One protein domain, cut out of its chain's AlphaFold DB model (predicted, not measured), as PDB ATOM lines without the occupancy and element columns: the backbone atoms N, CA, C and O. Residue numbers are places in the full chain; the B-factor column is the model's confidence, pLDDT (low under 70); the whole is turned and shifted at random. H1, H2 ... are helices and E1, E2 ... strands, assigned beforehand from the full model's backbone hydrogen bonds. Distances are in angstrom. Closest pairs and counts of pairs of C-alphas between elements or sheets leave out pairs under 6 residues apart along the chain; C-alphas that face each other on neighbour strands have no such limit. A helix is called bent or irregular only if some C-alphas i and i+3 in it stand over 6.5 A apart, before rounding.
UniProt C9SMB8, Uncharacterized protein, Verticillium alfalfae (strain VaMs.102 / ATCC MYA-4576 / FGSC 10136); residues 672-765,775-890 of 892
ATOM      1  N   ASP A 672      51.622  71.349 101.186       72.62
ATOM      2  CA  ASP A 672      50.166  71.172 101.040       72.62
ATOM      3  C   ASP A 672      49.315  71.913 102.087       72.62
ATOM      4  O   ASP A 672      48.110  72.087 101.915       72.62
ATOM      5  N   THR A 673      49.910  72.364 103.192       80.31
ATOM      6  CA  THR A 673      49.203  73.145 104.221       80.31
ATOM      7  C   THR A 673      49.348  74.652 104.030       80.31
ATOM      8  O   THR A 673      48.661  75.420 104.704       80.31
ATOM      9  N   MET A 674      50.223  75.084 103.118       85.75
ATOM     10  CA  MET A 674      50.497  76.488 102.854       85.75
ATOM     11  C   MET A 674      49.338  77.123 102.065       85.75
ATOM     12  O   MET A 674      49.012  76.641 100.976       85.75
ATOM     13  N   PRO A 675      48.743  78.225 102.564       87.81
ATOM     14  CA  PRO A 675      47.762  79.008 101.819       87.81
ATOM     15  C   PRO A 675      48.271  79.439 100.442       87.81
ATOM     16  O   PRO A 675      49.449  79.776 100.302       87.81
ATOM     17  N   LEU A 676      47.376  79.523  99.454       88.62
ATOM     18  CA  LEU A 676      47.709  80.000  98.108       88.62
ATOM     19  C   LEU A 676      48.346  81.390  98.146       88.62
ATOM     20  O   LEU A 676      49.375  81.593  97.515       88.62
ATOM     21  N   GLN A 677      47.819  82.308  98.961       85.94
ATOM     22  CA  GLN A 677      48.432  83.627  99.174       85.94
ATOM     23  C   GLN A 677      49.906  83.509  99.568       85.94
ATOM     24  O   GLN A 677      50.782  84.112  98.959       85.94
ATOM     25  N   GLN A 678      50.206  82.677 100.563       85.44
ATOM     26  CA  GLN A 678      51.572  82.515 101.042       85.44
ATOM     27  C   GLN A 678      52.490  81.898  99.975       85.44
ATOM     28  O   GLN A 678      53.649  82.303  99.875       85.44
ATOM     29  N   ALA A 679      51.972  80.963  99.173       86.62
ATOM     30  CA  ALA A 679      52.691  80.372  98.049       86.62
ATOM     31  C   ALA A 679      52.982  81.411  96.950       86.62
ATOM     32  O   ALA A 679      54.116  81.506  96.480       86.62
ATOM     33  N   LEU A 680      51.998  82.246  96.601       88.25
ATOM     34  CA  LEU A 680      52.173  83.349  95.653       88.25
ATOM     35  C   LEU A 680      53.210  84.349  96.163       88.25
ATOM     36  O   LEU A 680      54.153  84.652  95.442       88.25
ATOM     37  N   ARG A 681      53.135  84.768  97.432       85.50
ATOM     38  CA  ARG A 681      54.131  85.677  98.027       85.50
ATOM     39  C   ARG A 681      55.557  85.144  97.889       85.50
ATOM     40  O   ARG A 681      56.451  85.865  97.458       85.50
ATOM     41  N   VAL A 682      55.771  83.872  98.237       83.88
ATOM     42  CA  VAL A 682      57.086  83.221  98.106       83.88
ATOM     43  C   VAL A 682      57.548  83.206  96.653       83.88
ATOM     44  O   VAL A 682      58.728  83.433  96.392       83.88
ATOM     45  N   THR A 683      56.634  82.969  95.717       82.94
ATOM     46  CA  THR A 683      56.979  82.860  94.299       82.94
ATOM     47  C   THR A 683      57.310  84.224  93.691       82.94
ATOM     48  O   THR A 683      58.335  84.352  93.027       82.94
ATOM     49  N   PHE A 684      56.511  85.257  93.979       83.31
ATOM     50  CA  PHE A 684      56.718  86.607  93.449       83.31
ATOM     51  C   PHE A 684      57.928  87.326  94.078       83.31
ATOM     52  O   PHE A 684      58.634  88.044  93.373       83.31
ATOM     53  N   GLN A 685      58.223  87.100  95.367       78.44
ATOM     54  CA  GLN A 685      59.305  87.805  96.078       78.44
ATOM     55  C   GLN A 685      60.591  86.990  96.265       78.44
ATOM     56  O   GLN A 685      61.691  87.538  96.234       78.44
ATOM     57  N   GLY A 686      60.472  85.688  96.535       65.69
ATOM     58  CA  GLY A 686      61.565  84.867  97.072       65.69
ATOM     59  C   GLY A 686      62.389  84.112  96.030       65.69
ATOM     60  O   GLY A 686      63.470  83.624  96.354       65.69
ATOM     61  N   PHE A 687      61.910  84.011  94.789       65.38
ATOM     62  CA  PHE A 687      62.476  83.124  93.764       65.38
ATOM     63  C   PHE A 687      63.379  83.825  92.738       65.38
ATOM     64  O   PHE A 687      63.506  83.368  91.609       65.38
ATOM     65  N   GLN A 688      64.049  84.919  93.112       63.38
ATOM     66  CA  GLN A 688      64.818  85.734  92.159       63.38
ATOM     67  C   GLN A 688      65.952  84.961  91.458       63.38
ATOM     68  O   GLN A 688      66.108  85.082  90.256       63.38
ATOM     69  N   SER A 689      66.714  84.102  92.138       60.31
ATOM     70  CA  SER A 689      67.864  83.414  91.513       60.31
ATOM     71  C   SER A 689      67.512  82.178  90.669       60.31
ATOM     72  O   SER A 689      68.360  81.681  89.931       60.31
ATOM     73  N   THR A 690      66.287  81.659  90.780       67.38
ATOM     74  CA  THR A 690      65.825  80.421  90.109       67.38
ATOM     75  C   THR A 690      64.480  80.610  89.410       67.38
ATOM     76  O   THR A 690      63.765  79.654  89.128       67.38
ATOM     77  N   ILE A 691      64.138  81.862  89.106       70.06
ATOM     78  CA  ILE A 691      62.829  82.262  88.587       70.06
ATOM     79  C   ILE A 691      62.466  81.584  87.260       70.06
ATOM     80  O   ILE A 691      61.296  81.348  86.989       70.06
ATOM     81  N   HIS A 692      63.475  81.219  86.463       67.38
ATOM     82  CA  HIS A 692      63.338  80.472  85.211       67.38
ATOM     83  C   HIS A 692      62.794  79.057  85.399       67.38
ATOM     84  O   HIS A 692      62.334  78.460  84.440       67.38
ATOM     85  N   GLN A 693      62.863  78.518  86.615       72.00
ATOM     86  CA  GLN A 693      62.301  77.215  86.982       72.00
ATOM     87  C   GLN A 693      60.951  77.375  87.692       72.00
ATOM     88  O   GLN A 693      60.482  76.445  88.351       72.00
ATOM     89  N   SER A 694      60.360  78.575  87.639       79.75
ATOM     90  CA  SER A 694      59.067  78.846  88.250       79.75
ATOM     91  C   SER A 694      57.951  78.203  87.420       79.75
ATOM     92  O   SER A 694      57.754  78.598  86.271       79.75
ATOM     93  N   PRO A 695      57.138  77.310  88.013       80.25
ATOM     94  CA  PRO A 695      55.934  76.756  87.390       80.25
ATOM     95  C   PRO A 695      54.912  77.812  86.950       80.25
ATOM     96  O   PRO A 695      54.016  77.505  86.173       80.25
ATOM     97  N   LEU A 696      55.018  79.057  87.441       84.88
ATOM     98  CA  LEU A 696      54.177  80.165  86.978       84.88
ATOM     99  C   LEU A 696      54.441  80.540  85.516       84.88
ATOM    100  O   LEU A 696      53.522  81.007  84.851       84.88
ATOM    101  N   LEU A 697      55.674  80.371  85.023       86.56
ATOM    102  CA  LEU A 697      56.022  80.709  83.638       86.56
ATOM    103  C   LEU A 697      55.441  79.695  82.645       86.56
ATOM    104  O   LEU A 697      55.014  80.084  81.565       86.56
ATOM    105  N   GLU A 698      55.350  78.431  83.059       86.06
ATOM    106  CA  GLU A 698      54.734  77.334  82.300       86.06
ATOM    107  C   GLU A 698      53.198  77.315  82.418       86.06
ATOM    108  O   GLU A 698      52.518  76.538  81.746       86.06
ATOM    109  N   TYR A 699      52.622  78.146  83.292       89.94
ATOM    110  CA  TYR A 699      51.177  78.197  83.477       89.94
ATOM    111  C   TYR A 699      50.505  78.751  82.200       89.94
ATOM    112  O   TYR A 699      50.987  79.747  81.634       89.94
ATOM    113  N   PRO A 700      49.388  78.155  81.727       90.88
ATOM    114  CA  PRO A 700      48.626  78.717  80.611       90.88
ATOM    115  C   PRO A 700      48.206  80.167  80.885       90.88
ATOM    116  O   PRO A 700      47.861  80.489  82.022       90.88
ATOM    117  N   ILE A 701      48.213  81.026  79.857       89.44
ATOM    118  CA  ILE A 701      48.057  82.480  80.032       89.44
ATOM    119  C   ILE A 701      46.801  82.843  80.829       89.44
ATOM    120  O   ILE A 701      46.944  83.514  81.844       89.44
ATOM    121  N   ASP A 702      45.615  82.328  80.484       88.12
ATOM    122  CA  ASP A 702      44.375  82.639  81.222       88.12
ATOM    123  C   ASP A 702      44.492  82.394  82.732       88.12
ATOM    124  O   ASP A 702      44.069  83.205  83.551       88.12
ATOM    125  N   GLY A 703      45.121  81.290  83.133       91.69
ATOM    126  CA  GLY A 703      45.309  81.006  84.550       91.69
ATOM    127  C   GLY A 703      46.473  81.774  85.180       91.69
ATOM    128  O   GLY A 703      46.431  82.055  86.377       91.69
ATOM    129  N   PHE A 704      47.483  82.158  84.395       91.50
ATOM    130  CA  PHE A 704      48.519  83.097  84.827       91.50
ATOM    131  C   PHE A 704      47.922  84.472  85.154       91.50
ATOM    132  O   PHE A 704      48.285  85.049  86.178       91.50
ATOM    133  N   LEU A 705      46.960  84.960  84.361       89.25
ATOM    134  CA  LEU A 705      46.240  86.213  84.631       89.25
ATOM    135  C   LEU A 705      45.528  86.162  85.986       89.25
ATOM    136  O   LEU A 705      45.716  87.050  86.820       89.25
ATOM    137  N   VAL A 706      44.823  85.060  86.268       91.56
ATOM    138  CA  VAL A 706      44.191  84.821  87.574       91.56
ATOM    139  C   VAL A 706      45.223  84.863  88.708       91.56
ATOM    140  O   VAL A 706      45.000  85.506  89.733       91.56
ATOM    141  N   LEU A 707      46.387  84.228  88.538       91.56
ATOM    142  CA  LEU A 707      47.458  84.216  89.545       91.56
ATOM    143  C   LEU A 707      48.053  85.612  89.785       91.56
ATOM    144  O   LEU A 707      48.277  85.988  90.938       91.56
ATOM    145  N   VAL A 708      48.258  86.392  88.721       89.75
ATOM    146  CA  VAL A 708      48.690  87.797  88.787       89.75
ATOM    147  C   VAL A 708      47.655  88.651  89.513       89.75
ATOM    148  O   VAL A 708      48.015  89.415  90.410       89.75
ATOM    149  N   ARG A 709      46.365  88.483  89.204       87.62
ATOM    150  CA  ARG A 709      45.280  89.211  89.870       87.62
ATOM    151  C   ARG A 709      45.234  88.901  91.360       87.62
ATOM    152  O   ARG A 709      45.150  89.812  92.181       87.62
ATOM    153  N   LEU A 710      45.330  87.623  91.725       90.00
ATOM    154  CA  LEU A 710      45.366  87.196  93.122       90.00
ATOM    155  C   LEU A 710      46.578  87.758  93.859       90.00
ATOM    156  O   LEU A 710      46.430  88.176  95.006       90.00
ATOM    157  N   ALA A 711      47.745  87.799  93.211       88.31
ATOM    158  CA  ALA A 711      48.942  88.421  93.763       88.31
ATOM    159  C   ALA A 711      48.748  89.936  93.961       88.31
ATOM    160  O   ALA A 711      49.090  90.451  95.020       88.31
ATOM    161  N   GLY A 712      48.111  90.628  93.011       83.62
ATOM    162  CA  GLY A 712      47.788  92.054  93.112       83.62
ATOM    163  C   GLY A 712      46.805  92.414  94.236       83.62
ATOM    164  O   GLY A 712      46.797  93.550  94.700       83.62
ATOM    165  N   LEU A 713      46.007  91.457  94.727       81.69
ATOM    166  CA  LEU A 713      45.139  91.639  95.902       81.69
ATOM    167  C   LEU A 713      45.888  91.508  97.243       81.69
ATOM    168  O   LEU A 713      45.269  91.626  98.306       81.69
ATOM    169  N   MET A 714      47.189  91.208  97.223       83.38
ATOM    170  CA  MET A 714      48.001  91.007  98.421       83.38
ATOM    171  C   MET A 714      48.784  92.269  98.783       83.38
ATOM    172  O   MET A 714      49.529  92.789  97.965       83.38
ATOM    173  N   GLU A 715      48.708  92.698 100.047       76.94
ATOM    174  CA  GLU A 715      49.474  93.858 100.546       76.94
ATOM    175  C   GLU A 715      50.995  93.666 100.430       76.94
ATOM    176  O   GLU A 715      51.734  94.632 100.261       76.94
ATOM    177  N   ASP A 716      51.458  92.417 100.514       80.56
ATOM    178  CA  ASP A 716      52.881  92.093 100.510       80.56
ATOM    179  C   ASP A 716      53.495  92.065  99.101       80.56
ATOM    180  O   ASP A 716      54.713  92.151  99.008       80.56
ATOM    181  N   VAL A 717      52.723  91.910  98.015       85.38
ATOM    182  CA  VAL A 717      53.276  91.801  96.651       85.38
ATOM    183  C   VAL A 717      53.261  93.174  95.985       85.38
ATOM    184  O   VAL A 717      52.204  93.756  95.757       85.38
ATOM    185  N   GLY A 718      54.444  93.705  95.670       84.06
ATOM    186  CA  GLY A 718      54.562  95.026  95.060       84.06
ATOM    187  C   GLY A 718      54.170  95.025  93.574       84.06
ATOM    188  O   GLY A 718      54.401  94.027  92.887       84.06
ATOM    189  N   PRO A 719      53.681  96.155  93.024       85.62
ATOM    190  CA  PRO A 719      53.418  96.291  91.586       85.62
ATOM    191  C   PRO A 719      54.636  95.969  90.711       85.62
ATOM    192  O   PRO A 719      54.489  95.419  89.626       85.62
ATOM    193  N   GLU A 720      55.846  96.258  91.201       85.81
ATOM    194  CA  GLU A 720      57.093  95.943  90.495       85.81
ATOM    195  C   GLU A 720      57.371  94.435  90.399       85.81
ATOM    196  O   GLU A 720      57.973  93.981  89.425       85.81
ATOM    197  N   ASP A 721      56.951  93.646  91.394       86.19
ATOM    198  CA  ASP A 721      57.101  92.188  91.355       86.19
ATOM    199  C   ASP A 721      56.133  91.581  90.336       86.19
ATOM    200  O   ASP A 721      56.510  90.680  89.586       86.19
ATOM    201  N   VAL A 722      54.912  92.121  90.261       88.38
ATOM    202  CA  VAL A 722      53.922  91.753  89.241       88.38
ATOM    203  C   VAL A 722      54.424  92.111  87.843       88.38
ATOM    204  O   VAL A 722      54.469  91.238  86.982       88.38
ATOM    205  N   GLU A 723      54.872  93.353  87.636       89.19
ATOM    206  CA  GLU A 723      55.449  93.828  86.371       89.19
ATOM    207  C   GLU A 723      56.572  92.901  85.887       89.19
ATOM    208  O   GLU A 723      56.557  92.441  84.746       89.19
ATOM    209  N   ARG A 724      57.503  92.540  86.778       87.69
ATOM    210  CA  ARG A 724      58.602  91.624  86.457       87.69
ATOM    211  C   ARG A 724      58.106  90.247  86.006       87.69
ATOM    212  O   ARG A 724      58.647  89.684  85.056       87.69
ATOM    213  N   PHE A 725      57.096  89.684  86.670       89.12
ATOM    214  CA  PHE A 725      56.530  88.386  86.290       89.12
ATOM    215  C   PHE A 725      55.772  88.429  84.967       89.12
ATOM    216  O   PHE A 725      55.915  87.502  84.173       89.12
ATOM    217  N   VAL A 726      55.028  89.504  84.704       90.94
ATOM    218  CA  VAL A 726      54.371  89.722  83.408       90.94
ATOM    219  C   VAL A 726      55.419  89.801  82.294       90.94
ATOM    220  O   VAL A 726      55.288  89.107  81.286       90.94
ATOM    221  N   TRP A 727      56.509  90.547  82.510       91.88
ATOM    222  CA  TRP A 727      57.630  90.632  81.571       91.88
ATOM    223  C   TRP A 727      58.261  89.266  81.279       91.88
ATOM    224  O   TRP A 727      58.401  88.873  80.121       91.88
ATOM    225  N   MET A 728      58.597  88.491  82.310       90.38
ATOM    226  CA  MET A 728      59.178  87.162  82.105       90.38
ATOM    227  C   MET A 728      58.210  86.186  81.439       90.38
ATOM    228  O   MET A 728      58.649  85.384  80.618       90.38
ATOM    229  N   ARG A 729      56.910  86.230  81.767       91.75
ATOM    230  CA  ARG A 729      55.913  85.355  81.132       91.75
ATOM    231  C   ARG A 729      55.768  85.668  79.646       91.75
ATOM    232  O   ARG A 729      55.634  84.731  78.858       91.75
ATOM    233  N   LEU A 730      55.850  86.947  79.271       92.44
ATOM    234  CA  LEU A 730      55.902  87.380  77.876       92.44
ATOM    235  C   LEU A 730      57.148  86.826  77.172       92.44
ATOM    236  O   LEU A 730      57.024  86.202  76.122       92.44
ATOM    237  N   LEU A 731      58.343  86.979  77.754       92.94
ATOM    238  CA  LEU A 731      59.566  86.411  77.169       92.94
ATOM    239  C   LEU A 731      59.486  84.881  77.032       92.94
ATOM    240  O   LEU A 731      59.908  84.329  76.015       92.94
ATOM    241  N   HIS A 732      58.924  84.199  78.036       93.00
ATOM    242  CA  HIS A 732      58.701  82.753  78.005       93.00
ATOM    243  C   HIS A 732      57.760  82.365  76.861       93.00
ATOM    244  O   HIS A 732      58.073  81.463  76.093       93.00
ATOM    245  N   TYR A 733      56.665  83.109  76.673       93.06
ATOM    246  CA  TYR A 733      55.739  82.908  75.558       93.06
ATOM    247  C   TYR A 733      56.426  83.024  74.191       93.06
ATOM    248  O   TYR A 733      56.233  82.181  73.318       93.06
ATOM    249  N   LEU A 734      57.289  84.026  74.001       93.81
ATOM    250  CA  LEU A 734      58.034  84.176  72.746       93.81
ATOM    251  C   LEU A 734      58.970  82.981  72.491       93.81
ATOM    252  O   LEU A 734      59.099  82.527  71.350       93.81
ATOM    253  N   ALA A 735      59.590  82.433  73.541       93.31
ATOM    254  CA  ALA A 735      60.384  81.208  73.440       93.31
ATOM    255  C   ALA A 735      59.511  79.981  73.112       93.31
ATOM    256  O   ALA A 735      59.881  79.202  72.228       93.31
ATOM    257  N   GLU A 736      58.338  79.839  73.745       92.75
ATOM    258  CA  GLU A 736      57.347  78.792  73.447       92.75
ATOM    259  C   GLU A 736      56.959  78.823  71.960       92.75
ATOM    260  O   GLU A 736      57.015  77.794  71.284       92.75
ATOM    261  N   GLN A 737      56.638  80.000  71.410       93.25
ATOM    262  CA  GLN A 737      56.276  80.159  69.995       93.25
ATOM    263  C   GLN A 737      57.431  79.818  69.051       93.25
ATOM    264  O   GLN A 737      57.234  79.159  68.024       93.25
ATOM    265  N   HIS A 738      58.661  80.187  69.411       94.12
ATOM    266  CA  HIS A 738      59.835  79.796  68.639       94.12
ATOM    267  C   HIS A 738      60.040  78.281  68.618       94.12
ATOM    268  O   HIS A 738      60.235  77.702  67.546       94.12
ATOM    269  N   VAL A 739      59.923  77.613  69.765       92.94
ATOM    270  CA  VAL A 739      59.999  76.149  69.847       92.94
ATOM    271  C   VAL A 739      58.853  75.486  69.083       92.94
ATOM    272  O   VAL A 739      59.067  74.488  68.391       92.94
ATOM    273  N   GLN A 740      57.643  76.045  69.124       92.56
ATOM    274  CA  GLN A 740      56.524  75.549  68.321       92.56
ATOM    275  C   GLN A 740      56.810  75.639  66.819       92.56
ATOM    276  O   GLN A 740      56.536  74.675  66.095       92.56
ATOM    277  N   LEU A 741      57.407  76.737  66.343       92.94
ATOM    278  CA  LEU A 741      57.828  76.849  64.947       92.94
ATOM    279  C   LEU A 741      58.942  75.845  64.617       92.94
ATOM    280  O   LEU A 741      58.871  75.195  63.577       92.94
ATOM    281  N   GLN A 742      59.911  75.627  65.512       92.69
ATOM    282  CA  GLN A 742      60.928  74.581  65.329       92.69
ATOM    283  C   GLN A 742      60.306  73.184  65.206       92.69
ATOM    284  O   GLN A 742      60.742  72.390  64.375       92.69
ATOM    285  N   ARG A 743      59.278  72.876  66.007       92.12
ATOM    286  CA  ARG A 743      58.568  71.588  65.965       92.12
ATOM    287  C   ARG A 743      57.743  71.420  64.682       92.12
ATOM    288  O   ARG A 743      57.668  70.308  64.166       92.12
ATOM    289  N   LYS A 744      57.128  72.495  64.167       91.88
ATOM    290  CA  LYS A 744      56.250  72.466  62.978       91.88
ATOM    291  C   LYS A 744      57.008  72.593  61.646       91.88
ATOM    292  O   LYS A 744      56.760  71.799  60.744       91.88
ATOM    293  N   GLY A 745      57.896  73.581  61.524       87.00
ATOM    294  CA  GLY A 745      58.640  73.933  60.299       87.00
ATOM    295  C   GLY A 745      60.122  73.522  60.304       87.00
ATOM    296  O   GLY A 745      60.803  73.551  59.281       87.00
ATOM    297  N   GLY A 746      60.638  73.076  61.451       90.50
ATOM    298  CA  GLY A 746      62.032  72.667  61.621       90.50
ATOM    299  C   GLY A 746      62.955  73.801  62.107       90.50
ATOM    300  O   GLY A 746      62.641  74.984  61.942       90.50
ATOM    301  N   PRO A 747      64.135  73.472  62.677       89.81
ATOM    302  CA  PRO A 747      65.058  74.462  63.249       89.81
ATOM    303  C   PRO A 747      65.537  75.536  62.261       89.81
ATOM    304  O   PRO A 747      65.654  76.706  62.618       89.81
ATOM    305  N   GLY A 748      65.778  75.158  61.001       87.75
ATOM    306  CA  GLY A 748      66.256  76.084  59.970       87.75
ATOM    307  C   GLY A 748      65.219  77.132  59.559       87.75
ATOM    308  O   GLY A 748      65.575  78.293  59.355       87.75
ATOM    309  N   GLU A 749      63.940  76.748  59.473       90.44
ATOM    310  CA  GLU A 749      62.848  77.681  59.174       90.44
ATOM    311  C   GLU A 749      62.664  78.678  60.318       90.44
ATOM    312  O   GLU A 749      62.648  79.887  60.082       90.44
ATOM    313  N   ALA A 750      62.628  78.183  61.559       90.94
ATOM    314  CA  ALA A 750      62.508  79.024  62.744       90.94
ATOM    315  C   ALA A 750      63.683  80.005  62.884       90.94
ATOM    316  O   ALA A 750      63.475  81.189  63.150       90.94
ATOM    317  N   SER A 751      64.916  79.541  62.649       90.00
ATOM    318  CA  SER A 751      66.111  80.390  62.688       90.00
ATOM    319  C   SER A 751      66.061  81.483  61.618       90.00
ATOM    320  O   SER A 751      66.290  82.652  61.923       90.00
ATOM    321  N   LYS A 752      65.664  81.149  60.382       89.25
ATOM    322  CA  LYS A 752      65.500  82.135  59.301       89.25
ATOM    323  C   LYS A 752      64.403  83.157  59.613       89.25
ATOM    324  O   LYS A 752      64.603  84.350  59.394       89.25
ATOM    325  N   ALA A 753      63.263  82.705  60.134       91.31
ATOM    326  CA  ALA A 753      62.166  83.582  60.531       91.31
ATOM    327  C   ALA A 753      62.602  84.557  61.636       91.31
ATOM    328  O   ALA A 753      62.305  85.745  61.557       91.31
ATOM    329  N   LEU A 754      63.373  84.083  62.621       92.38
ATOM    330  CA  LEU A 754      63.928  84.928  63.676       92.38
ATOM    331  C   LEU A 754      64.982  85.915  63.146       92.38
ATOM    332  O   LEU A 754      64.945  87.087  63.510       92.38
ATOM    333  N   GLN A 755      65.873  85.485  62.243       89.44
ATOM    334  CA  GLN A 755      66.873  86.366  61.622       89.44
ATOM    335  C   GLN A 755      66.251  87.522  60.828       89.44
ATOM    336  O   GLN A 755      66.815  88.615  60.817       89.44
ATOM    337  N   ASN A 756      65.094  87.305  60.200       88.31
ATOM    338  CA  ASN A 756      64.363  88.361  59.496       88.31
ATOM    339  C   ASN A 756      63.754  89.407  60.445       88.31
ATOM    340  O   ASN A 756      63.537  90.537  60.025       88.31
ATOM    341  N   LEU A 757      63.468  89.040  61.699       89.81
ATOM    342  CA  LEU A 757      62.926  89.962  62.703       89.81
ATOM    343  C   LEU A 757      64.022  90.814  63.350       89.81
ATOM    344  O   LEU A 757      63.818  91.993  63.628       89.81
ATOM    345  N   VAL A 758      65.196  90.221  63.582       91.19
ATOM    346  CA  VAL A 758      66.295  90.890  64.297       91.19
ATOM    347  C   VAL A 758      67.246  91.676  63.385       91.19
ATOM    348  O   VAL A 758      68.071  92.441  63.880       91.19
ATOM    349  N   ASN A 759      67.139  91.522  62.061       87.94
ATOM    350  CA  ASN A 759      67.938  92.267  61.085       87.94
ATOM    351  C   ASN A 759      67.046  93.126  60.177       87.94
ATOM    352  O   ASN A 759      66.112  92.626  59.553       87.94
ATOM    353  N   LYS A 760      67.393  94.404  60.011       74.56
ATOM    354  CA  LYS A 760      66.845  95.284  58.976       74.56
ATOM    355  C   LYS A 760      67.569  95.032  57.660       74.56
ATOM    356  O   LYS A 760      68.792  95.155  57.577       74.56
ATOM    357  N   GLN A 761      66.813  94.721  56.611       64.94
ATOM    358  CA  GLN A 761      67.340  94.720  55.250       64.94
ATOM    359  C   GLN A 761      67.218  96.127  54.674       64.94
ATOM    360  O   GLN A 761      66.111  96.624  54.468       64.94
ATOM    361  N   THR A 762      68.356  96.772  54.423       55.94
ATOM    362  CA  THR A 762      68.387  98.074  53.752       55.94
ATOM    363  C   THR A 762      68.865  97.859  52.322       55.94
ATOM    364  O   THR A 762      70.037  97.562  52.091       55.94
ATOM    365  N   GLU A 763      67.961  97.976  51.348       50.38
ATOM    366  CA  GLU A 763      68.339  97.979  49.934       50.38
ATOM    367  C   GLU A 763      68.933  99.345  49.578       50.38
ATOM    368  O   GLU A 763      68.220 100.324  49.359       50.38
ATOM    369  N   THR A 764      70.259  99.440  49.529       45.94
ATOM    370  CA  THR A 764      70.939 100.613  48.978       45.94
ATOM    371  C   THR A 764      71.071 100.455  47.465       45.94
ATOM    372  O   THR A 764      71.883  99.688  46.948       45.94
ATOM    373  N   SER A 765      70.262 101.198  46.709       43.09
ATOM    374  CA  SER A 765      70.420 101.303  45.260       43.09
ATOM    375  C   SER A 765      71.669 102.132  44.933       43.09
ATOM    376  O   SER A 765      71.625 103.361  44.919       43.09
ATOM    377  N   VAL A 775      73.158  95.491  52.874       54.03
ATOM    378  CA  VAL A 775      73.649  95.775  54.226       54.03
ATOM    379  C   VAL A 775      72.560  95.349  55.209       54.03
ATOM    380  O   VAL A 775      71.495  95.965  55.283       54.03
ATOM    381  N   THR A 776      72.811  94.262  55.937       64.06
ATOM    382  CA  THR A 776      71.993  93.834  57.078       64.06
ATOM    383  C   THR A 776      72.413  94.615  58.316       64.06
ATOM    384  O   THR A 776      73.524  94.417  58.809       64.06
ATOM    385  N   ASP A 777      71.535  95.488  58.806       80.38
ATOM    386  CA  ASP A 777      71.742  96.231  60.053       80.38
ATOM    387  C   ASP A 777      70.950  95.582  61.195       80.38
ATOM    388  O   ASP A 777      69.868  95.042  60.972       80.38
ATOM    389  N   ARG A 778      71.481  95.586  62.420       86.56
ATOM    390  CA  ARG A 778      70.848  94.904  63.564       86.56
ATOM    391  C   ARG A 778      69.773  95.783  64.205       86.56
ATOM    392  O   ARG A 778      69.908  97.003  64.278       86.56
ATOM    393  N   CYS A 779      68.705  95.167  64.703       89.31
ATOM    394  CA  CYS A 779      67.668  95.856  65.468       89.31
ATOM    395  C   CYS A 779      68.089  95.996  66.938       89.31
ATOM    396  O   CYS A 779      68.126  95.012  67.664       89.31
ATOM    397  N   TYR A 780      68.345  97.220  67.407       90.69
ATOM    398  CA  TYR A 780      68.700  97.475  68.816       90.69
ATOM    399  C   TYR A 780      67.502  97.783  69.728       90.69
ATOM    400  O   TYR A 780      67.647  97.777  70.944       90.69
ATOM    401  N   ALA A 781      66.322  98.003  69.147       91.25
ATOM    402  CA  ALA A 781      65.054  98.132  69.855       91.25
ATOM    403  C   ALA A 781      63.938  97.530  68.991       91.25
ATOM    404  O   ALA A 781      63.898  97.763  67.777       91.25
ATOM    405  N   VAL A 782      63.051  96.747  69.606       91.75
ATOM    406  CA  VAL A 782      61.910  96.107  68.940       91.75
ATOM    407  C   VAL A 782      60.654  96.427  69.748       91.75
ATOM    408  O   VAL A 782      60.526  95.918  70.860       91.75
ATOM    409  N   PRO A 783      59.735  97.269  69.241       90.69
ATOM    410  CA  PRO A 783      58.466  97.491  69.917       90.69
ATOM    411  C   PRO A 783      57.598  96.232  69.828       90.69
ATOM    412  O   PRO A 783      57.630  95.517  68.826       90.69
ATOM    413  N   LEU A 784      56.786  95.977  70.855       88.12
ATOM    414  CA  LEU A 784      55.879  94.820  70.905       88.12
ATOM    415  C   LEU A 784      54.924  94.767  69.703       88.12
ATOM    416  O   LEU A 784      54.693  93.700  69.142       88.12
ATOM    417  N   SER A 785      54.455  95.928  69.244       87.19
ATOM    418  CA  SER A 785      53.622  96.058  68.045       87.19
ATOM    419  C   SER A 785      54.320  95.636  66.747       87.19
ATOM    420  O   SER A 785      53.641  95.293  65.788       87.19
ATOM    421  N   ALA A 786      55.659  95.610  66.687       89.12
ATOM    422  CA  ALA A 786      56.384  95.088  65.524       89.12
ATOM    423  C   ALA A 786      56.409  93.553  65.468       89.12
ATOM    424  O   ALA A 786      56.778  92.990  64.437       89.12
ATOM    425  N   LEU A 787      56.048  92.877  66.563       90.44
ATOM    426  CA  LEU A 787      55.891  91.425  66.592       90.44
ATOM    427  C   LEU A 787      54.479  90.985  66.196       90.44
ATOM    428  O   LEU A 787      54.305  89.808  65.879       90.44
ATOM    429  N   ASP A 788      53.507  91.896  66.183       89.25
ATOM    430  CA  ASP A 788      52.131  91.604  65.784       89.25
ATOM    431  C   ASP A 788      52.063  91.106  64.328       89.25
ATOM    432  O   ASP A 788      52.693  91.648  63.417       89.25
ATOM    433  N   GLY A 789      51.340  90.009  64.125       85.69
ATOM    434  CA  GLY A 789      51.252  89.285  62.861       85.69
ATOM    435  C   GLY A 789      52.510  88.528  62.432       85.69
ATOM    436  O   GLY A 789      52.575  88.035  61.303       85.69
ATOM    437  N   THR A 790      53.504  88.393  63.311       92.00
ATOM    438  CA  THR A 790      54.656  87.503  63.090       92.00
ATOM    439  C   THR A 790      54.368  86.099  63.629       92.00
ATOM    440  O   THR A 790      53.351  85.854  64.262       92.00
ATOM    441  N   TYR A 791      55.277  85.136  63.437       92.81
ATOM    442  CA  TYR A 791      55.101  83.807  64.043       92.81
ATOM    443  C   TYR A 791      55.219  83.817  65.578       92.81
ATOM    444  O   TYR A 791      54.784  82.869  66.224       92.81
ATOM    445  N   LEU A 792      55.848  84.852  66.151       92.75
ATOM    446  CA  LEU A 792      55.986  85.005  67.598       92.75
ATOM    447  C   LEU A 792      54.700  85.542  68.233       92.75
ATOM    448  O   LEU A 792      54.420  85.225  69.385       92.75
ATOM    449  N   ILE A 793      53.929  86.337  67.489       91.94
ATOM    450  CA  ILE A 793      52.607  86.837  67.877       91.94
ATOM    451  C   ILE A 793      51.708  86.747  66.634       91.94
ATOM    452  O   ILE A 793      51.651  87.695  65.848       91.94
ATOM    453  N   PRO A 794      51.085  85.579  66.395       87.50
ATOM    454  CA  PRO A 794      50.262  85.354  65.208       87.50
ATOM    455  C   PRO A 794      49.064  86.309  65.139       87.50
ATOM    456  O   PRO A 794      48.475  86.623  66.167       87.50
ATOM    457  N   SER A 795      48.654  86.731  63.934       80.38
ATOM    458  CA  SER A 795      47.509  87.649  63.751       80.38
ATOM    459  C   SER A 795      46.163  87.076  64.206       80.38
ATOM    460  O   SER A 795      45.206  87.819  64.386       80.38
ATOM    461  N   ASP A 796      46.060  85.752  64.312       79.81
ATOM    462  CA  ASP A 796      44.901  85.018  64.818       79.81
ATOM    463  C   ASP A 796      44.972  84.762  66.333       79.81
ATOM    464  O   ASP A 796      44.104  84.082  66.879       79.81
ATOM    465  N   SER A 797      45.992  85.295  67.013       81.50
ATOM    466  CA  SER A 797      46.165  85.191  68.458       81.50
ATOM    467  C   SER A 797      45.623  86.426  69.177       81.50
ATOM    468  O   SER A 797      45.965  87.557  68.852       81.50
ATOM    469  N   ASP A 798      44.853  86.190  70.232       83.62
ATOM    470  CA  ASP A 798      44.373  87.181  71.199       83.62
ATOM    471  C   ASP A 798      45.397  87.460  72.318       83.62
ATOM    472  O   ASP A 798      45.089  88.113  73.311       83.62
ATOM    473  N   ILE A 799      46.643  86.990  72.193       86.06
ATOM    474  CA  ILE A 799      47.625  87.024  73.286       86.06
ATOM    475  C   ILE A 799      47.939  88.436  73.795       86.06
ATOM    476  O   ILE A 799      48.123  88.639  74.995       86.06
ATOM    477  N   LEU A 800      47.997  89.427  72.901       84.50
ATOM    478  CA  LEU A 800      48.229  90.819  73.294       84.50
ATOM    479  C   LEU A 800      47.041  91.357  74.102       84.50
ATOM    480  O   LEU A 800      47.254  92.041  75.102       84.50
ATOM    481  N   GLU A 801      45.813  91.001  73.715       83.19
ATOM    482  CA  GLU A 801      44.587  91.319  74.460       83.19
ATOM    483  C   GLU A 801      44.573  90.611  75.822       83.19
ATOM    484  O   GLU A 801      44.249  91.222  76.838       83.19
ATOM    485  N   GLN A 802      45.034  89.359  75.883       86.12
ATOM    486  CA  GLN A 802      45.169  88.625  77.140       86.12
ATOM    487  C   GLN A 802      46.166  89.291  78.096       86.12
ATOM    488  O   GLN A 802      45.860  89.476  79.271       86.12
ATOM    489  N   PHE A 803      47.346  89.704  77.626       85.12
ATOM    490  CA  PHE A 803      48.307  90.404  78.483       85.12
ATOM    491  C   PHE A 803      47.837  91.808  78.892       85.12
ATOM    492  O   PHE A 803      48.135  92.231  80.014       85.12
ATOM    493  N   LEU A 804      47.062  92.504  78.049       83.50
ATOM    494  CA  LEU A 804      46.436  93.788  78.395       83.50
ATOM    495  C   LEU A 804      45.546  93.685  79.644       83.50
ATOM    496  O   LEU A 804      45.537  94.622  80.444       83.50
ATOM    497  N   ARG A 805      44.905  92.531  79.890       81.81
ATOM    498  CA  ARG A 805      44.097  92.269  81.103       81.81
ATOM    499  C   ARG A 805      44.902  92.323  82.410       81.81
ATOM    500  O   ARG A 805      44.332  92.481  83.485       81.81
ATOM    501  N   THR A 806      46.240  92.261  82.356       80.19
ATOM    502  CA  THR A 806      47.091  92.506  83.544       80.19
ATOM    503  C   THR A 806      47.194  93.990  83.928       80.19
ATOM    504  O   THR A 806      47.805  94.330  84.946       80.19
ATOM    505  N   GLY A 807      46.577  94.885  83.151       80.00
ATOM    506  CA  GLY A 807      46.448  96.304  83.451       80.00
ATOM    507  C   GLY A 807      47.758  97.078  83.305       80.00
ATOM    508  O   GLY A 807      48.534  96.876  82.368       80.00
ATOM    509  N   SER A 808      48.015  97.990  84.250       79.12
ATOM    510  CA  SER A 808      49.128  98.950  84.175       79.12
ATOM    511  C   SER A 808      50.506  98.296  84.062       79.12
ATOM    512  O   SER A 808      51.392  98.868  83.428       79.12
ATOM    513  N   SER A 809      50.690  97.100  84.627       81.94
ATOM    514  CA  SER A 809      51.941  96.344  84.526       81.94
ATOM    515  C   SER A 809      52.306  96.024  83.076       81.94
ATOM    516  O   SER A 809      53.465  96.185  82.698       81.94
ATOM    517  N   TYR A 810      51.337  95.626  82.245       84.44
ATOM    518  CA  TYR A 810      51.597  95.371  80.831       84.44
ATOM    519  C   TYR A 810      51.700  96.654  80.009       84.44
ATOM    520  O   TYR A 810      52.572  96.732  79.150       84.44
ATOM    521  N   SER A 811      50.899  97.686  80.298       84.12
ATOM    522  CA  SER A 811      51.019  98.978  79.598       84.12
ATOM    523  C   SER A 811      52.434  99.558  79.712       84.12
ATOM    524  O   SER A 811      52.999 100.018  78.726       84.12
ATOM    525  N   ILE A 812      53.064  99.455  80.890       85.12
ATOM    526  CA  ILE A 812      54.461  99.876  81.088       85.12
ATOM    527  C   ILE A 812      55.413  99.083  80.178       85.12
ATOM    528  O   ILE A 812      56.307  99.671  79.569       85.12
ATOM    529  N   ILE A 813      55.228  97.767  80.062       88.25
ATOM    530  CA  ILE A 813      56.055  96.899  79.210       88.25
ATOM    531  C   ILE A 813      55.861  97.231  77.725       88.25
ATOM    532  O   ILE A 813      56.833  97.298  76.974       88.25
ATOM    533  N   ALA A 814      54.615  97.447  77.308       86.12
ATOM    534  CA  ALA A 814      54.253  97.718  75.924       86.12
ATOM    535  C   ALA A 814      54.747  99.085  75.433       86.12
ATOM    536  O   ALA A 814      55.194  99.180  74.290       86.12
ATOM    537  N   ASP A 815      54.733 100.109  76.291       86.06
ATOM    538  CA  ASP A 815      54.935 101.504  75.876       86.06
ATOM    539  C   ASP A 815      56.326 102.077  76.208       86.06
ATOM    540  O   ASP A 815      56.648 103.190  75.792       86.06
ATOM    541  N   THR A 816      57.171 101.357  76.956       88.88
ATOM    542  CA  THR A 816      58.479 101.881  77.389       88.88
ATOM    543  C   THR A 816      59.618 101.444  76.466       88.88
ATOM    544  O   THR A 816      59.938 100.258  76.391       88.88
ATOM    545  N   ASP A 817      60.343 102.414  75.897       89.31
ATOM    546  CA  ASP A 817      61.503 102.187  75.012       89.31
ATOM    547  C   ASP A 817      62.557 101.232  75.605       89.31
ATOM    548  O   ASP A 817      63.146 100.410  74.908       89.31
ATOM    549  N   LYS A 818      62.764 101.276  76.926       92.38
ATOM    550  CA  LYS A 818      63.709 100.392  77.629       92.38
ATOM    551  C   LYS A 818      63.327  98.913  77.547       92.38
ATOM    552  O   LYS A 818      64.190  98.056  77.370       92.38
ATOM    553  N   TYR A 819      62.030  98.607  77.620       93.69
ATOM    554  CA  TYR A 819      61.544  97.245  77.406       93.69
ATOM    555  C   TYR A 819      61.669  96.834  75.937       93.69
ATOM    556  O   TYR A 819      61.976  95.675  75.664       93.69
ATOM    557  N   HIS A 820      61.533  97.763  74.986       93.62
ATOM    558  CA  HIS A 820      61.783  97.485  73.563       93.62
ATOM    559  C   HIS A 820      63.259  97.174  73.291       93.62
ATOM    560  O   HIS A 820      63.569  96.277  72.501       93.62
ATOM    561  N   ALA A 821      64.172  97.878  73.962       93.06
ATOM    562  CA  ALA A 821      65.606  97.613  73.922       93.06
ATOM    563  C   ALA A 821      65.935  96.239  74.539       93.06
ATOM    564  O   ALA A 821      66.603  95.412  73.914       93.06
ATOM    565  N   ALA A 822      65.385  95.931  75.720       94.38
ATOM    566  CA  ALA A 822      65.525  94.620  76.359       94.38
ATOM    567  C   ALA A 822      64.961  93.473  75.494       94.38
ATOM    568  O   ALA A 822      65.585  92.413  75.385       94.38
ATOM    569  N   LEU A 823      63.816  93.692  74.836       95.19
ATOM    570  CA  LEU A 823      63.195  92.732  73.922       95.19
ATOM    571  C   LEU A 823      64.097  92.440  72.718       95.19
ATOM    572  O   LEU A 823      64.284  91.279  72.353       95.19
ATOM    573  N   ALA A 824      64.711  93.470  72.133       94.06
ATOM    574  CA  ALA A 824      65.662  93.302  71.040       94.06
ATOM    575  C   ALA A 824      66.857  92.428  71.452       94.06
ATOM    576  O   ALA A 824      67.210  91.483  70.739       94.06
ATOM    577  N   VAL A 825      67.435  92.683  72.634       93.88
ATOM    578  CA  VAL A 825      68.521  91.856  73.186       93.88
ATOM    579  C   VAL A 825      68.065  90.401  73.337       93.88
ATOM    580  O   VAL A 825      68.777  89.495  72.903       93.88
ATOM    581  N   PHE A 826      66.876  90.160  73.899       95.50
ATOM    582  CA  PHE A 826      66.330  88.810  74.065       95.50
ATOM    583  C   PHE A 826      66.194  88.066  72.726       95.50
ATOM    584  O   PHE A 826      66.653  86.928  72.600       95.50
ATOM    585  N   LEU A 827      65.632  88.713  71.700       95.56
ATOM    586  CA  LEU A 827      65.467  88.113  70.372       95.56
ATOM    587  C   LEU A 827      66.818  87.798  69.712       95.56
ATOM    588  O   LEU A 827      66.969  86.737  69.103       95.56
ATOM    589  N   HIS A 828      67.825  88.662  69.872       94.12
ATOM    590  CA  HIS A 828      69.186  88.397  69.396       94.12
ATOM    591  C   HIS A 828      69.875  87.256  70.165       94.12
ATOM    592  O   HIS A 828      70.577  86.439  69.561       94.12
ATOM    593  N   LEU A 829      69.657  87.134  71.478       93.00
ATOM    594  CA  LEU A 829      70.137  85.983  72.253       93.00
ATOM    595  C   LEU A 829      69.499  84.679  71.767       93.00
ATOM    596  O   LEU A 829      70.195  83.675  71.612       93.00
ATOM    597  N   MET A 830      68.201  84.703  71.459       93.94
ATOM    598  CA  MET A 830      67.495  83.563  70.875       93.94
ATOM    599  C   MET A 830      68.011  83.227  69.475       93.94
ATOM    600  O   MET A 830      68.264  82.056  69.185       93.94
ATOM    601  N   ALA A 831      68.272  84.235  68.637       92.00
ATOM    602  CA  ALA A 831      68.844  84.049  67.307       92.00
ATOM    603  C   ALA A 831      70.232  83.400  67.379       92.00
ATOM    604  O   ALA A 831      70.459  82.365  66.765       92.00
ATOM    605  N   THR A 832      71.133  83.948  68.194       90.50
ATOM    606  CA  THR A 832      72.514  83.451  68.339       90.50
ATOM    607  C   THR A 832      72.622  82.093  69.029       90.50
ATOM    608  O   THR A 832      73.657  81.437  68.930       90.50
ATOM    609  N   LEU A 833      71.619  81.680  69.804       88.62
ATOM    610  CA  LEU A 833      71.599  80.363  70.444       88.62
ATOM    611  C   LEU A 833      71.074  79.272  69.501       88.62
ATOM    612  O   LEU A 833      71.472  78.114  69.611       88.62
ATOM    613  N   THR A 834      70.176  79.640  68.588       86.62
ATOM    614  CA  THR A 834      69.511  78.703  67.672       86.62
ATOM    615  C   THR A 834      70.151  78.664  66.284       86.62
ATOM    616  O   THR A 834      69.938  77.708  65.540       86.62
ATOM    617  N   GLU A 835      70.975  79.654  65.940       83.31
ATOM    618  CA  GLU A 835      71.704  79.729  64.675       83.31
ATOM    619  C   GLU A 835      72.581  78.489  64.438       83.31
ATOM    620  O   GLU A 835      73.394  78.093  65.271       83.31
ATOM    621  N   GLY A 836      72.386  77.838  63.287       74.50
ATOM    622  CA  GLY A 836      73.124  76.630  62.899       74.50
ATOM    623  C   GLY A 836      72.780  75.363  63.697       74.50
ATOM    624  O   GLY A 836      73.260  74.284  63.344       74.50
ATOM    625  N   SER A 837      71.930  75.452  64.727       78.69
ATOM    626  CA  SER A 837      71.505  74.296  65.514       78.69
ATOM    627  C   SER A 837      70.505  73.432  64.742       78.69
ATOM    628  O   SER A 837      69.528  73.924  64.183       78.69
ATOM    629  N   GLN A 838      70.735  72.117  64.730       79.81
ATOM    630  CA  GLN A 838      69.776  71.121  64.226       79.81
ATOM    631  C   GLN A 838      68.905  70.537  65.351       79.81
ATOM    632  O   GLN A 838      68.065  69.673  65.104       79.81
ATOM    633  N   GLN A 839      69.120  70.975  66.595       83.81
ATOM    634  CA  GLN A 839      68.372  70.511  67.755       83.81
ATOM    635  C   GLN A 839      67.016  71.218  67.822       83.81
ATOM    636  O   GLN A 839      66.946  72.445  67.755       83.81
ATOM    637  N   ILE A 840      65.947  70.438  67.992       84.19
ATOM    638  CA  ILE A 840      64.650  70.961  68.432       84.19
ATOM    639  C   ILE A 840      64.737  71.114  69.945       84.19
ATOM    640  O   ILE A 840      65.012  70.139  70.650       84.19
ATOM    641  N   TRP A 841      64.556  72.336  70.428       86.50
ATOM    642  CA  TRP A 841      64.643  72.624  71.851       86.50
ATOM    643  C   TRP A 841      63.350  72.243  72.581       86.50
ATOM    644  O   TRP A 841      62.267  72.187  71.992       86.50
ATOM    645  N   ASP A 842      63.481  71.966  73.874       86.62
ATOM    646  CA  ASP A 842      62.371  72.089  74.812       86.62
ATOM    647  C   ASP A 842      62.250  73.562  75.233       86.62
ATOM    648  O   ASP A 842      63.256  74.272  75.298       86.62
ATOM    649  N   ASP A 843      61.028  74.045  75.428       81.88
ATOM    650  CA  ASP A 843      60.727  75.443  75.739       81.88
ATOM    651  C   ASP A 843      61.335  75.882  77.074       81.88
ATOM    652  O   ASP A 843      62.023  76.908  77.110       81.88
ATOM    653  N   GLY A 844      61.214  75.057  78.120       80.62
ATOM    654  CA  GLY A 844      61.866  75.310  79.402       80.62
ATOM    655  C   GLY A 844      63.389  75.332  79.256       80.62
ATOM    656  O   GLY A 844      64.044  76.303  79.645       80.62
ATOM    657  N   ASP A 845      63.969  74.314  78.611       84.62
ATOM    658  CA  ASP A 845      65.424  74.232  78.401       84.62
ATOM    659  C   ASP A 845      65.981  75.424  77.606       84.62
ATOM    660  O   ASP A 845      67.048  75.954  77.946       84.62
ATOM    661  N   LEU A 846      65.279  75.861  76.551       89.00
ATOM    662  CA  LEU A 846      65.667  77.025  75.757       89.00
ATOM    663  C   LEU A 846      65.689  78.278  76.633       89.00
ATOM    664  O   LEU A 846      66.682  79.011  76.632       89.00
ATOM    665  N   PHE A 847      64.631  78.502  77.411       89.69
ATOM    666  CA  PHE A 847      64.510  79.680  78.261       89.69
ATOM    667  C   PHE A 847      65.605  79.734  79.337       89.69
ATOM    668  O   PHE A 847      66.263  80.767  79.503       89.69
ATOM    669  N   VAL A 848      65.904  78.604  79.992       87.00
ATOM    670  CA  VAL A 848      67.013  78.501  80.960       87.00
ATOM    671  C   VAL A 848      68.358  78.836  80.309       87.00
ATOM    672  O   VAL A 848      69.183  79.546  80.894       87.00
ATOM    673  N   LYS A 849      68.606  78.356  79.084       88.56
ATOM    674  CA  LYS A 849      69.849  78.653  78.354       88.56
ATOM    675  C   LYS A 849      69.962  80.120  77.960       88.56
ATOM    676  O   LYS A 849      71.064  80.669  78.041       88.56
ATOM    677  N   LEU A 850      68.858  80.753  77.563       90.25
ATOM    678  CA  LEU A 850      68.824  82.182  77.251       90.25
ATOM    679  C   LEU A 850      69.167  83.022  78.477       90.25
ATOM    680  O   LEU A 850      70.027  83.899  78.389       90.25
ATOM    681  N   GLN A 851      68.581  82.701  79.630       87.69
ATOM    682  CA  GLN A 851      68.887  83.418  80.860       87.69
ATOM    683  C   GLN A 851      70.333  83.207  81.311       87.69
ATOM    684  O   GLN A 851      71.020  84.174  81.630       87.69
ATOM    685  N   TYR A 852      70.841  81.970  81.271       86.94
ATOM    686  CA  TYR A 852      72.247  81.694  81.585       86.94
ATOM    687  C   TYR A 852      73.202  82.511  80.702       86.94
ATOM    688  O   TYR A 852      74.230  83.006  81.166       86.94
ATOM    689  N   ARG A 853      72.865  82.664  79.418       87.31
ATOM    690  CA  ARG A 853      73.660  83.453  78.477       87.31
ATOM    691  C   ARG A 853      73.597  84.947  78.789       87.31
ATOM    692  O   ARG A 853      74.640  85.593  78.755       87.31
ATOM    693  N   ALA A 854      72.422  85.473  79.131       87.88
ATOM    694  CA  ALA A 854      72.267  86.862  79.557       87.88
ATOM    695  C   ALA A 854      73.040  87.166  80.855       87.88
ATOM    696  O   ALA A 854      73.798  88.133  80.888       87.88
ATOM    697  N   ASP A 855      72.942  86.307  81.877       84.50
ATOM    698  CA  ASP A 855      73.703  86.437  83.135       84.50
ATOM    699  C   ASP A 855      75.216  86.406  82.869       84.50
ATOM    700  O   ASP A 855      75.972  87.235  83.377       84.50
ATOM    701  N   LYS A 856      75.679  85.504  81.991       84.81
ATOM    702  CA  LYS A 856      77.095  85.442  81.604       84.81
ATOM    703  C   LYS A 856      77.578  86.751  80.970       84.81
ATOM    704  O   LYS A 856      78.673  87.186  81.312       84.81
ATOM    705  N   LEU A 857      76.782  87.367  80.091       84.50
ATOM    706  CA  LEU A 857      77.115  88.653  79.464       84.50
ATOM    707  C   LEU A 857      77.183  89.787  80.495       84.50
ATOM    708  O   LEU A 857      78.130  90.572  80.483       84.50
ATOM    709  N   CYS A 858      76.240  89.826  81.438       81.88
ATOM    710  CA  CYS A 858      76.218  90.841  82.494       81.88
ATOM    711  C   CYS A 858      77.411  90.727  83.457       81.88
ATOM    712  O   CYS A 858      77.847  91.722  84.022       81.88
ATOM    713  N   ARG A 859      77.973  89.523  83.639       78.94
ATOM    714  CA  ARG A 859      79.168  89.304  84.476       78.94
ATOM    715  C   ARG A 859      80.485  89.653  83.788       78.94
ATOM    716  O   ARG A 859      81.496  89.783  84.475       78.94
ATOM    717  N   THR A 860      80.511  89.717  82.458       73.06
ATOM    718  CA  THR A 860      81.741  89.970  81.693       73.06
ATOM    719  C   THR A 860      82.049  91.452  81.495       73.06
ATOM    720  O   THR A 860      83.218  91.786  81.324       73.06
ATOM    721  N   GLU A 861      81.048  92.333  81.565       68.62
ATOM    722  CA  GLU A 861      81.223  93.783  81.413       68.62
ATOM    723  C   GLU A 861      80.501  94.555  82.527       68.62
ATOM    724  O   GLU A 861      79.291  94.421  82.713       68.62
ATOM    725  N   ASP A 862      81.240  95.399  83.254       69.06
ATOM    726  CA  ASP A 862      80.681  96.252  84.307       69.06
ATOM    727  C   ASP A 862      79.673  97.264  83.728       69.06
ATOM    728  O   ASP A 862      79.978  98.017  82.801       69.06
ATOM    729  N   GLY A 863      78.482  97.329  84.332       71.81
ATOM    730  CA  GLY A 863      77.433  98.299  83.993       71.81
ATOM    731  C   GLY A 863      76.322  97.779  83.075       71.81
ATOM    732  O   GLY A 863      75.352  98.508  82.863       71.81
ATOM    733  N   LEU A 864      76.414  96.540  82.578       81.94
ATOM    734  CA  LEU A 864      75.324  95.894  81.840       81.94
ATOM    735  C   LEU A 864      74.195  95.441  82.776       81.94
ATOM    736  O   LEU A 864      74.427  95.044  83.918       81.94
ATOM    737  N   ARG A 865      72.958  95.524  82.278       84.56
ATOM    738  CA  ARG A 865      71.727  95.211  83.017       84.56
ATOM    739  C   ARG A 865      71.180  93.851  82.611       84.56
ATOM    740  O   ARG A 865      71.194  93.509  81.430       84.56
ATOM    741  N   ASP A 866      70.654  93.111  83.581       86.88
ATOM    742  CA  ASP A 866      70.009  91.826  83.318       86.88
ATOM    743  C   ASP A 866      68.638  92.054  82.670       86.88
ATOM    744  O   ASP A 866      67.712  92.564  83.298       86.88
ATOM    745  N   ILE A 867      68.485  91.649  81.412       90.12
ATOM    746  CA  ILE A 867      67.256  91.880  80.646       90.12
ATOM    747  C   ILE A 867      66.031  91.138  81.206       90.12
ATOM    748  O   ILE A 867      64.908  91.535  80.912       90.12
ATOM    749  N   PHE A 868      66.213  90.075  81.999       88.06
ATOM    750  CA  PHE A 868      65.111  89.289  82.566       88.06
ATOM    751  C   PHE A 868      64.557  89.927  83.846       88.06
ATOM    752  O   PHE A 868      63.344  89.925  84.051       88.06
ATOM    753  N   PHE A 869      65.417  90.498  84.696       85.06
ATOM    754  CA  PHE A 869      65.011  91.086  85.987       85.06
ATOM    755  C   PHE A 869      64.963  92.614  85.991       85.06
ATOM    756  O   PHE A 869      64.215  93.204  86.775       85.06
ATOM    757  N   GLU A 870      65.763  93.244  85.135       86.62
ATOM    758  CA  GLU A 870      65.995  94.684  85.054       86.62
ATOM    759  C   GLU A 870      65.686  95.233  83.646       86.62
ATOM    760  O   GLU A 870      66.263  96.239  83.242       86.62
ATOM    761  N   GLY A 871      64.755  94.619  82.900       86.38
ATOM    762  CA  GLY A 871      64.375  95.053  81.542       86.38
ATOM    763  C   GLY A 871      64.047  96.552  81.448       86.38
ATOM    764  O   GLY A 871      64.532  97.244  80.558       86.38
ATOM    765  N   LYS A 872      63.358  97.104  82.458       87.81
ATOM    766  CA  LYS A 872      63.068  98.547  82.592       87.81
ATOM    767  C   LYS A 872      64.286  99.458  82.794       87.81
ATOM    768  O   LYS A 872      64.126 100.674  82.910       87.81
ATOM    769  N   LEU A 873      65.490  98.908  82.928       88.69
ATOM    770  CA  LEU A 873      66.744  99.645  83.124       88.69
ATOM    771  C   LEU A 873      67.697  99.524  81.927       88.69
ATOM    772  O   LEU A 873      68.741 100.171  81.953       88.69
ATOM    773  N   VAL A 874      67.350  98.743  80.900       89.31
ATOM    774  CA  VAL A 874      68.152  98.593  79.677       89.31
ATOM    775  C   VAL A 874      67.927  99.813  78.786       89.31
ATOM    776  O   VAL A 874      66.812 100.049  78.336       89.31
ATOM    777  N   ASP A 875      68.961 100.617  78.560       87.75
ATOM    778  CA  ASP A 875      68.926 101.727  77.604       87.75
ATOM    779  C   ASP A 875      69.498 101.313  76.237       87.75
ATOM    780  O   ASP A 875      70.043 100.217  76.076       87.75
ATOM    781  N   ASP A 876      69.367 102.190  75.240       86.56
ATOM    782  CA  ASP A 876      69.817 101.923  73.868       86.56
ATOM    783  C   ASP A 876      71.316 101.586  73.802       86.56
ATOM    784  O   ASP A 876      71.727 100.677  73.079       86.56
ATOM    785  N   GLU A 877      72.150 102.287  74.581       87.56
ATOM    786  CA  GLU A 877      73.593 102.030  74.632       87.56
ATOM    787  C   GLU A 877      73.890 100.652  75.244       87.56
ATOM    788  O   GLU A 877      74.723  99.901  74.724       87.56
ATOM    789  N   GLY A 878      73.187 100.293  76.320       86.44
ATOM    790  CA  GLY A 878      73.253  98.979  76.945       86.44
ATOM    791  C   GLY A 878      72.816  97.860  76.001       86.44
ATOM    792  O   GLY A 878      73.494  96.835  75.924       86.44
ATOM    793  N   ALA A 879      71.745  98.063  75.229       89.06
ATOM    794  CA  ALA A 879      71.278  97.093  74.241       89.06
ATOM    795  C   ALA A 879      72.290  96.877  73.107       89.06
ATOM    796  O   ALA A 879      72.571  95.731  72.752       89.06
ATOM    797  N   VAL A 880      72.909  97.946  72.586       90.00
ATOM    798  CA  VAL A 880      73.979  97.847  71.574       90.00
ATOM    799  C   VAL A 880      75.155  97.017  72.088       90.00
ATOM    800  O   VAL A 880      75.632  96.124  71.377       90.00
ATOM    801  N   LYS A 881      75.605  97.264  73.326       88.19
ATOM    802  CA  LYS A 881      76.700  96.504  73.950       88.19
ATOM    803  C   LYS A 881      76.330  95.036  74.145       88.19
ATOM    804  O   LYS A 881      77.059  94.162  73.678       88.19
ATOM    805  N   LEU A 882      75.162  94.760  74.734       88.94
ATOM    806  CA  LEU A 882      74.668  93.400  74.973       88.94
ATOM    807  C   LEU A 882      74.520  92.599  73.674       88.94
ATOM    808  O   LEU A 882      74.959  91.450  73.610       88.94
ATOM    809  N   ILE A 883      73.943  93.197  72.627       90.31
ATOM    810  CA  ILE A 883      73.783  92.549  71.319       90.31
ATOM    811  C   ILE A 883      75.151  92.298  70.682       90.31
ATOM    812  O   ILE A 883      75.394  91.202  70.186       90.31
ATOM    813  N   THR A 884      76.070  93.264  70.713       88.12
ATOM    814  CA  THR A 884      77.416  93.089  70.137       88.12
ATOM    815  C   THR A 884      78.161  91.943  70.822       88.12
ATOM    816  O   THR A 884      78.583  90.998  70.149       88.12
ATOM    817  N   ALA A 885      78.201  91.955  72.157       85.25
ATOM    818  CA  ALA A 885      78.832  90.913  72.957       85.25
ATOM    819  C   ALA A 885      78.181  89.531  72.742       85.25
ATOM    820  O   ALA A 885      78.876  88.515  72.673       85.25
ATOM    821  N   ALA A 886      76.855  89.468  72.558       85.81
ATOM    822  CA  ALA A 886      76.148  88.210  72.307       85.81
ATOM    823  C   ALA A 886      76.639  87.476  71.047       85.81
ATOM    824  O   ALA A 886      76.695  86.242  71.068       85.81
ATOM    825  N   TYR A 887      77.008  88.205  69.985       84.81
ATOM    826  CA  TYR A 887      77.557  87.629  68.750       84.81
ATOM    827  C   TYR A 887      79.064  87.352  68.838       84.81
ATOM    828  O   TYR A 887      79.526  86.381  68.247       84.81
ATOM    829  N   GLU A 888      79.833  88.141  69.592       78.44
ATOM    830  CA  GLU A 888      81.276  87.908  69.772       78.44
ATOM    831  C   GLU A 888      81.563  86.622  70.561       78.44
ATOM    832  O   GLU A 888      82.478  85.873  70.220       78.44
ATOM    833  N   VAL A 889      80.719  86.297  71.546       64.88
ATOM    834  CA  VAL A 889      80.814  85.060  72.345       64.88
ATOM    835  C   VAL A 889      80.512  83.785  71.528       64.88
ATOM    836  O   VAL A 889      80.822  82.694  71.992       64.88
ATOM    837  N   VAL A 890      79.934  83.881  70.320       54.19
ATOM    838  CA  VAL A 890      79.732  82.727  69.404       54.19
ATOM    839  C   VAL A 890      80.989  82.414  68.586       54.19
ATOM    840  O   VAL A 890      81.148  81.298  68.100       54.19
TER     841      VAL A 890
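What this domain is: This is residues 672 to 765 and 775 to 890 of the 892 residues of an uncharacterized protein of Verticillium alfalfae (strain VaMs.102 / ATCC MYA-4576 / FGSC 10136) (UniProt C9SMB8). The long helix H4 is the spine of an elongated body of helices: H1, H3 and H7 pack on its first part, H5 and H9 on its later part. H8 and H10 lie side by side there, with H9 crossing H8, while a small two-strand ribbon, E1 and E2, follows H5 at one far end. The printed part has 210 residues, with named elements in the order H1 to H5, E1, E2, H6 to H10; the sheet E1 - E2 is antiparallel and the class is mostly helix. The whole is compact, with a radius of gyration of the C-alphas of 17.1 A, and spans 63 by 40 by 31 A.

Where its parts are: Find E1 at residues 759 to 762 and E2 at 775 to 778. Before them, C-alpha 719 at (53.418, 96.291, 91.586) begins H4, residues 719 to 745, 38.8 A long; H5 is 747 to 758. Look earlier for H1 at 676 to 686, H2 at 688 to 693 and H3 at 701 to 712. After the strands come H6 at 799 to 804, H7 at 808 to 815, H8 at 817 to 834, 25.9 A, and H9 at 843 to 860, 26.2 A. H10, residues 876 to 890, runs 22.1 A to C-alpha 890 at (79.732, 82.727, 69.404).

How they stand to each other: Start at E1 and E2, antiparallel, where N 760 and O 777 are 2.7 A apart, within hydrogen-bond range. H5 touches the hub H4 at a steep tilt of 47 degrees, with C-alphas 742 and 750 closest at 5.4 A. H5 also touches H8, C-alphas 754 and 831 being closest at 6.2 A. H8 and H10 run the same way at a shallow tilt of 7 degrees, with C-alphas 825 and 883 closest at 5.6 A. H9 touches H4, closest at C-alphas 843 and 736, 5.3 A, and H2, closest at C-alphas 848 and 692, 6.0 A. Farther along, H3 and H4 form a helical hairpin, closest at C-alphas 708 and 722, 6.6 A. H1 touches H3, about perpendicular at 87 degrees, with C-alphas 680 and 711 closest at 6.3 A. H7 touches H4, closest at C-alphas 809 and 723, 4.7 A; H6 touches H3, closest at C-alphas 802 and 702, 7.3 A. Every O i to N i+4 pair is within hydrogen-bond range in H1, H3, H4, H5, H6, H8 and H9, against 3 of 4 in H7, 10 of 11 in H10 and 0 of 2 in irregular H2, where C-alphas 689 and 692 are 8.3 A apart and 1 of 3 O i to N i+3 pairs is within range.

The domain as a whole: The C-alphas of Thr 673 and Ser 765, the two farthest apart, are 68.7 A apart. Residues 766 to 774 are not printed; C-alphas 765 and 775 are 11.0 A apart across the cut. The links E2 to H6 and H9 to H10 are long. Mean pLDDT of the printed part is 85.0; look for values under 70 at, among others, residues 686 to 690 and 761 to 765.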